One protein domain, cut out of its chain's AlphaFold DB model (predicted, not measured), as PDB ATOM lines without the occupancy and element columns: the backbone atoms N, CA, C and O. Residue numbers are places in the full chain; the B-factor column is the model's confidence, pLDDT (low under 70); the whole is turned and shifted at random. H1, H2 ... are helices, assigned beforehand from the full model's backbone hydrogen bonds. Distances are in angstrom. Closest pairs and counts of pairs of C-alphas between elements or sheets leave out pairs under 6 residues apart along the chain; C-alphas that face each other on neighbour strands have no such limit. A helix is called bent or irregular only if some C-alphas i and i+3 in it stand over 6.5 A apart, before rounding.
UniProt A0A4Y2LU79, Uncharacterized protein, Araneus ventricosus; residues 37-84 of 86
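What this domain is: This is residues 37 to 84 of the 86 residues of an uncharacterized protein of Araneus ventricosus (UniProt A0A4Y2LU79). Two helices, H1 and H2, make a loose V, and the long stretch after H2 folds back past them to an arm, residues 77 to 84 with H3, that sticks out from the body. The arm makes much of the length. The printed part has 48 residues with three named helices in the order H1, H2, H3 and no named strand, all helix by class. It is elongated, 39 by 20 by 14 A, and only just loose, close to compact, with a radius of gyration of the C-alphas of 11.6 A.

Where its parts are: H1, residues 37 to 45, begins at C-alpha 37 (-39.012, -27.370, 43.945) and is 12.0 A long. H2, residues 50 to 62, is 18.3 A long. H3, residues 78 to 84, is 11.1 A long and ends at C-alpha 84 (-40.543, -28.694, 65.858); it is only just irregular, with C-alphas 81 and 84 7.0 A apart.

How they stand to each other: H1 and H2 are close but not clearly touching; their closest C-alphas, of Val 43 and Glu 53, are 6.2 A apart. They run opposite ways at a steep tilt of 41 degrees. H3 is apart from both. Each O i to N i+4 pair is within hydrogen-bond range in H1 and H2, and 2 of 3 in H3.

The domain as a whole: The C-alphas farthest apart, of Trp 63 and Ser 84, are 38.8 A apart. The printed part has no cut. The link H1 to H2 is tight; H2 to H3, 15 residues, is long. Residues 71 to 84 have pLDDT under 70.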
ATOM      1  N   VAL A  37     -39.801 -26.630  42.954       86.62
ATOM      2  CA  VAL A  37     -39.012 -27.370  43.945       86.62
ATOM      3  C   VAL A  37     -37.530 -27.223  43.634       86.62
ATOM      4  O   VAL A  37     -36.787 -26.749  44.483       86.62
ATOM      5  N   GLU A  38     -37.128 -27.499  42.392       89.75
ATOM      6  CA  GLU A  38     -35.735 -27.351  41.960       89.75
ATOM      7  C   GLU A  38     -35.250 -25.904  42.078       89.75
ATOM      8  O   GLU A  38     -34.125 -25.667  42.507       89.75
ATOM      9  N   LEU A  39     -36.094 -24.917  41.744       88.69
ATOM     10  CA  LEU A  39     -35.753 -23.507  41.931       88.69
ATOM     11  C   LEU A  39     -35.497 -23.176  43.411       88.69
ATOM     12  O   LEU A  39     -34.554 -22.452  43.716       88.69
ATOM     13  N   ASN A  40     -36.316 -23.698  44.328       87.31
ATOM     14  CA  ASN A  40     -36.138 -23.493  45.767       87.31
ATOM     15  C   ASN A  40     -34.882 -24.208  46.291       87.31
ATOM     16  O   ASN A  40     -34.102 -23.619  47.038       87.31
ATOM     17  N   ASP A  41     -34.640 -25.437  45.838       89.31
ATOM     18  CA  ASP A  41     -33.423 -26.183  46.161       89.31
ATOM     19  C   ASP A  41     -32.179 -25.425  45.680       89.31
ATOM     20  O   ASP A  41     -31.267 -25.198  46.466       89.31
ATOM     21  N   LEU A  42     -32.186 -24.891  44.454       90.25
ATOM     22  CA  LEU A  42     -31.115 -24.037  43.926       90.25
ATOM     23  C   LEU A  42     -30.887 -22.780  44.777       90.25
ATOM     24  O   LEU A  42     -29.745 -22.399  45.027       90.25
ATOM     25  N   VAL A  43     -31.956 -22.120  45.227       88.94
ATOM     26  CA  VAL A  43     -31.863 -20.939  46.101       88.94
ATOM     27  C   VAL A  43     -31.232 -21.293  47.447       88.94
ATOM     28  O   VAL A  43     -30.441 -20.501  47.964       88.94
ATOM     29  N   ARG A  44     -31.558 -22.468  48.000       86.56
ATOM     30  CA  ARG A  44     -31.012 -22.970  49.266       86.56
ATOM     31  C   ARG A  44     -29.558 -23.405  49.128       86.56
ATOM     32  O   ARG A  44     -28.726 -22.978  49.921       86.56
ATOM     33  N   ASP A  45     -29.257 -24.225  48.132       91.25
ATOM     34  CA  ASP A  45     -27.941 -24.833  47.938       91.25
ATOM     35  C   ASP A  45     -26.881 -23.774  47.602       91.25
ATOM     36  O   ASP A  45     -25.709 -23.920  47.949       91.25
ATOM     37  N   LEU A  46     -27.300 -22.672  46.971       91.06
ATOM     38  CA  LEU A  46     -26.449 -21.527  46.644       91.06
ATOM     39  C   LEU A  46     -26.526 -20.381  47.672       91.06
ATOM     40  O   LEU A  46     -25.891 -19.347  47.456       91.06
ATOM     41  N   ASP A  47     -27.309 -20.537  48.744       90.12
ATOM     42  CA  ASP A  47     -27.576 -19.526  49.780       90.12
ATOM     43  C   ASP A  47     -27.856 -18.121  49.202       90.12
ATOM     44  O   ASP A  47     -27.193 -17.116  49.493       90.12
ATOM     45  N   LEU A  48     -28.827 -18.044  48.286       87.44
ATOM     46  CA  LEU A  48     -29.124 -16.800  47.584       87.44
ATOM     47  C   LEU A  48     -29.921 -15.824  48.463       87.44
ATOM     48  O   LEU A  48     -30.947 -16.139  49.080       87.44
ATOM     49  N   SER A  49     -29.485 -14.562  48.445       88.38
ATOM     50  CA  SER A  49     -30.294 -13.449  48.937       88.38
ATOM     51  C   SER A  49     -31.524 -13.262  48.048       88.38
ATOM     52  O   SER A  49     -31.466 -13.504  46.843       88.38
ATOM     53  N   LYS A  50     -32.615 -12.732  48.611       83.88
ATOM     54  CA  LYS A  50     -33.892 -12.529  47.901       83.88
ATOM     55  C   LYS A  50     -33.742 -11.842  46.533       83.88
ATOM     56  O   LYS A  50     -34.305 -12.288  45.545       83.88
ATOM     57  N   SER A  51     -32.924 -10.794  46.455       87.38
ATOM     58  CA  SER A  51     -32.655 -10.081  45.199       87.38
ATOM     59  C   SER A  51     -31.967 -10.947  44.136       87.38
ATOM     60  O   SER A  51     -32.226 -10.789  42.947       87.38
ATOM     61  N   LYS A  52     -31.083 -11.863  44.545       88.94
ATOM     62  CA  LYS A  52     -30.376 -12.771  43.634       88.94
ATOM     63  C   LYS A  52     -31.284 -13.906  43.173       88.94
ATOM     64  O   LYS A  52     -31.233 -14.263  42.003       88.94
ATOM     65  N   GLU A  53     -32.128 -14.419  44.065       89.19
ATOM     66  CA  GLU A  53     -33.194 -15.374  43.742       89.19
ATOM     67  C   GLU A  53     -34.159 -14.799  42.692       89.19
ATOM     68  O   GLU A  53     -34.417 -15.441  41.676       89.19
ATOM     69  N   GLU A  54     -34.629 -13.563  42.877       88.50
ATOM     70  CA  GLU A  54     -35.514 -12.891  41.916       88.50
ATOM     71  C   GLU A  54     -34.850 -12.729  40.538       88.50
ATOM     72  O   GLU A  54     -35.473 -13.000  39.507       88.50
ATOM     73  N   ILE A  55     -33.567 -12.344  40.501       92.00
ATOM     74  CA  ILE A  55     -32.798 -12.252  39.250       92.00
ATOM     75  C   ILE A  55     -32.648 -13.632  38.598       92.00
ATOM     76  O   ILE A  55     -32.836 -13.747  37.386       92.00
ATOM     77  N   LEU A  56     -32.328 -14.673  39.372       90.62
ATOM     78  CA  LEU A  56     -32.179 -16.042  38.873       90.62
ATOM     79  C   LEU A  56     -33.475 -16.527  38.217       90.62
ATOM     80  O   LEU A  56     -33.468 -16.962  37.065       90.62
ATOM     81  N   ALA A  57     -34.598 -16.376  38.916       87.75
ATOM     82  CA  ALA A  57     -35.893 -16.783  38.400       87.75
ATOM     83  C   ALA A  57     -36.307 -15.974  37.160       87.75
ATOM     84  O   ALA A  57     -36.811 -16.544  36.194       87.75
ATOM     85  N   SER A  58     -36.024 -14.665  37.136       88.50
ATOM     86  CA  SER A  58     -36.259 -13.821  35.957       88.50
ATOM     87  C   SER A  58     -35.466 -14.305  34.737       88.50
ATOM     88  O   SER A  58     -35.999 -14.351  33.627       88.50
ATOM     89  N   ARG A  59     -34.212 -14.737  34.932       91.50
ATOM     90  CA  ARG A  59     -33.388 -15.323  33.862       91.50
ATOM     91  C   ARG A  59     -33.937 -16.656  33.371       91.50
ATOM     92  O   ARG A  59     -34.027 -16.855  32.163       91.50
ATOM     93  N   PHE A  60     -34.354 -17.537  34.274       89.94
ATOM     94  CA  PHE A  60     -34.958 -18.816  33.897       89.94
ATOM     95  C   PHE A  60     -36.281 -18.645  33.146       89.94
ATOM     96  O   PHE A  60     -36.534 -19.348  32.165       89.94
ATOM     97  N   GLN A  61     -37.089 -17.658  33.537       86.62
ATOM     98  CA  GLN A  61     -38.288 -17.287  32.794       86.62
ATOM     99  C   GLN A  61     -37.936 -16.759  31.394       86.62
ATOM    100  O   GLN A  61     -38.543 -17.182  30.413       86.62
ATOM    101  N   GLN A  62     -36.924 -15.890  31.281       88.50
ATOM    102  CA  GLN A  62     -36.457 -15.355  29.996       88.50
ATOM    103  C   GLN A  62     -35.965 -16.458  29.044       88.50
ATOM    104  O   GLN A  62     -36.185 -16.374  27.837       88.50
ATOM    105  N   TRP A  63     -35.311 -17.494  29.571       90.44
ATOM    106  CA  TRP A  63     -34.851 -18.646  28.790       90.44
ATOM    107  C   TRP A  63     -35.951 -19.664  28.476       90.44
ATOM    108  O   TRP A  63     -35.684 -20.636  27.775       90.44
ATOM    109  N   ASN A  64     -37.180 -19.458  28.966       88.25
ATOM    110  CA  ASN A  64     -38.292 -20.406  28.843       88.25
ATOM    111  C   ASN A  64     -37.968 -21.807  29.417       88.25
ATOM    112  O   ASN A  64     -38.587 -22.810  29.048       88.25
ATOM    113  N   VAL A  65     -37.010 -21.869  30.349       89.06
ATOM    114  CA  VAL A  65     -36.631 -23.098  31.064       89.06
ATOM    115  C   VAL A  65     -37.416 -23.262  32.358       89.06
ATOM    116  O   VAL A  65     -37.245 -24.259  33.031       89.06
ATOM    117  N   LEU A  66     -38.275 -22.311  32.725       86.88
ATOM    118  CA  LEU A  66     -39.198 -22.466  33.846       86.88
ATOM    119  C   LEU A  66     -40.489 -23.164  33.382       86.88
ATOM    120  O   LEU A  66     -40.942 -22.984  32.241       86.88
ATOM    121  N   GLU A  67     -41.110 -23.946  34.262       85.38
ATOM    122  CA  GLU A  67     -42.495 -24.377  34.060       85.38
ATOM    123  C   GLU A  67     -43.472 -23.188  34.130       85.38
ATOM    124  O   GLU A  67     -43.269 -22.231  34.876       85.38
ATOM    125  N   GLU A  68     -44.567 -23.263  33.367       75.69
ATOM    126  CA  GLU A  68     -45.540 -22.169  33.187       75.69
ATOM    127  C   GLU A  68     -46.203 -21.715  34.504       75.69
ATOM    128  O   GLU A  68     -46.598 -20.560  34.648       75.69
ATOM    129  N   ASN A  69     -46.264 -22.606  35.498       70.44
ATOM    130  CA  ASN A  69     -46.941 -22.373  36.776       70.44
ATOM    131  C   ASN A  69     -45.994 -22.027  37.934       70.44
ATOM    132  O   ASN A  69     -46.443 -21.884  39.077       70.44
ATOM    133  N   VAL A  70     -44.691 -21.901  37.676       71.31
ATOM    134  CA  VAL A  70     -43.719 -21.606  38.730       71.31
ATOM    135  C   VAL A  70     -43.771 -20.120  39.041       71.31
ATOM    136  O   VAL A  70     -43.255 -19.270  38.319       71.31
ATOM    137  N   ARG A  71     -44.439 -19.797  40.149       66.00
ATOM    138  CA  ARG A  71     -44.454 -18.450  40.710       66.00
ATOM    139  C   ARG A  71     -43.262 -18.294  41.642       66.00
ATOM    140  O   ARG A  71     -43.053 -19.126  42.520       66.00
ATOM    141  N   VAL A  72     -42.525 -17.196  41.487       61.19
ATOM    142  CA  VAL A  72     -41.477 -16.780  42.427       61.19
ATOM    143  C   VAL A  72     -42.156 -16.286  43.702       61.19
ATOM    144  O   VAL A  72     -42.382 -15.095  43.896       61.19
ATOM    145  N   THR A  73     -42.588 -17.210  44.552       58.41
ATOM    146  CA  THR A  73     -43.133 -16.876  45.866       58.41
ATOM    147  C   THR A  73     -42.033 -17.053  46.896       58.41
ATOM    148  O   THR A  73     -41.804 -18.157  47.378       58.41
ATOM    149  N   SER A  74     -41.372 -15.953  47.256       55.00
ATOM    150  CA  SER A  74     -40.475 -15.890  48.414       55.00
ATOM    151  C   SER A  74     -41.303 -16.050  49.698       55.00
ATOM    152  O   SER A  74     -41.616 -15.067  50.371       55.00
ATOM    153  N   PHE A  75     -41.664 -17.279  50.059       51.47
ATOM    154  CA  PHE A  75     -42.077 -17.623  51.417       51.47
ATOM    155  C   PHE A  75     -40.978 -18.478  52.034       51.47
ATOM    156  O   PHE A  75     -40.867 -19.673  51.779       51.47
ATOM    157  N   ARG A  76     -40.143 -17.849  52.866       56.41
ATOM    158  CA  ARG A  76     -39.164 -18.549  53.704       56.41
ATOM    159  C   ARG A  76     -39.892 -19.243  54.857       56.41
ATOM    160  O   ARG A  76     -39.696 -18.875  56.003       56.41
ATOM    161  N   THR A  77     -40.759 -20.215  54.590       54.25
ATOM    162  CA  THR A  77     -41.475 -20.985  55.629       54.25
ATOM    163  C   THR A  77     -40.686 -22.194  56.130       54.25
ATOM    164  O   THR A  77     -41.222 -23.037  56.835       54.25
ATOM    165  N   HIS A  78     -39.389 -22.275  55.831       56.66
ATOM    166  CA  HIS A  78     -38.551 -23.368  56.319       56.66
ATOM    167  C   HIS A  78     -38.257 -23.288  57.826       56.66
ATOM    168  O   HIS A  78     -38.020 -24.317  58.448       56.66
ATOM    169  N   HIS A  79     -38.335 -22.097  58.439       58.38
ATOM    170  CA  HIS A  79     -38.289 -21.999  59.903       58.38
ATOM    171  C   HIS A  79     -39.460 -22.759  60.545       58.38
ATOM    172  O   HIS A  79     -39.254 -23.428  61.543       58.38
ATOM    173  N   LEU A  80     -40.639 -22.784  59.913       59.84
ATOM    174  CA  LEU A  80     -41.793 -23.539  60.418       59.84
ATOM    175  C   LEU A  80     -41.618 -25.059  60.285       59.84
ATOM    176  O   LEU A  80     -42.173 -25.810  61.079       59.84
ATOM    177  N   LEU A  81     -40.855 -25.526  59.289       60.16
ATOM    178  CA  LEU A  81     -40.606 -26.960  59.093       60.16
ATOM    179  C   LEU A  81     -39.601 -27.518  60.119       60.16
ATOM    180  O   LEU A  81     -39.617 -28.713  60.400       60.16
ATOM    181  N   PHE A  82     -38.746 -26.651  60.674       57.06
ATOM    182  CA  PHE A  82     -37.715 -27.006  61.653       57.06
ATOM    183  C   PHE A  82     -37.986 -26.479  63.070       57.06
ATOM    184  O   PHE A  82     -37.255 -26.834  63.992       57.06
ATOM    185  N   GLU A  83     -39.042 -25.688  63.276       58.78
ATOM    186  CA  GLU A  83     -39.466 -25.209  64.602       58.78
ATOM    187  C   GLU A  83     -39.849 -26.348  65.553       58.78
ATOM    188  O   GLU A  83     -39.750 -26.193  66.759       58.78
ATOM    189  N   SER A  84     -40.232 -27.516  65.037       62.22
ATOM    190  CA  SER A  84     -40.543 -28.694  65.858       62.22
ATOM    191  C   SER A  84     -39.312 -29.416  66.423       62.22
ATOM    192  O   SER A  84     -39.475 -30.372  67.183       62.22
TER     193      SER A  84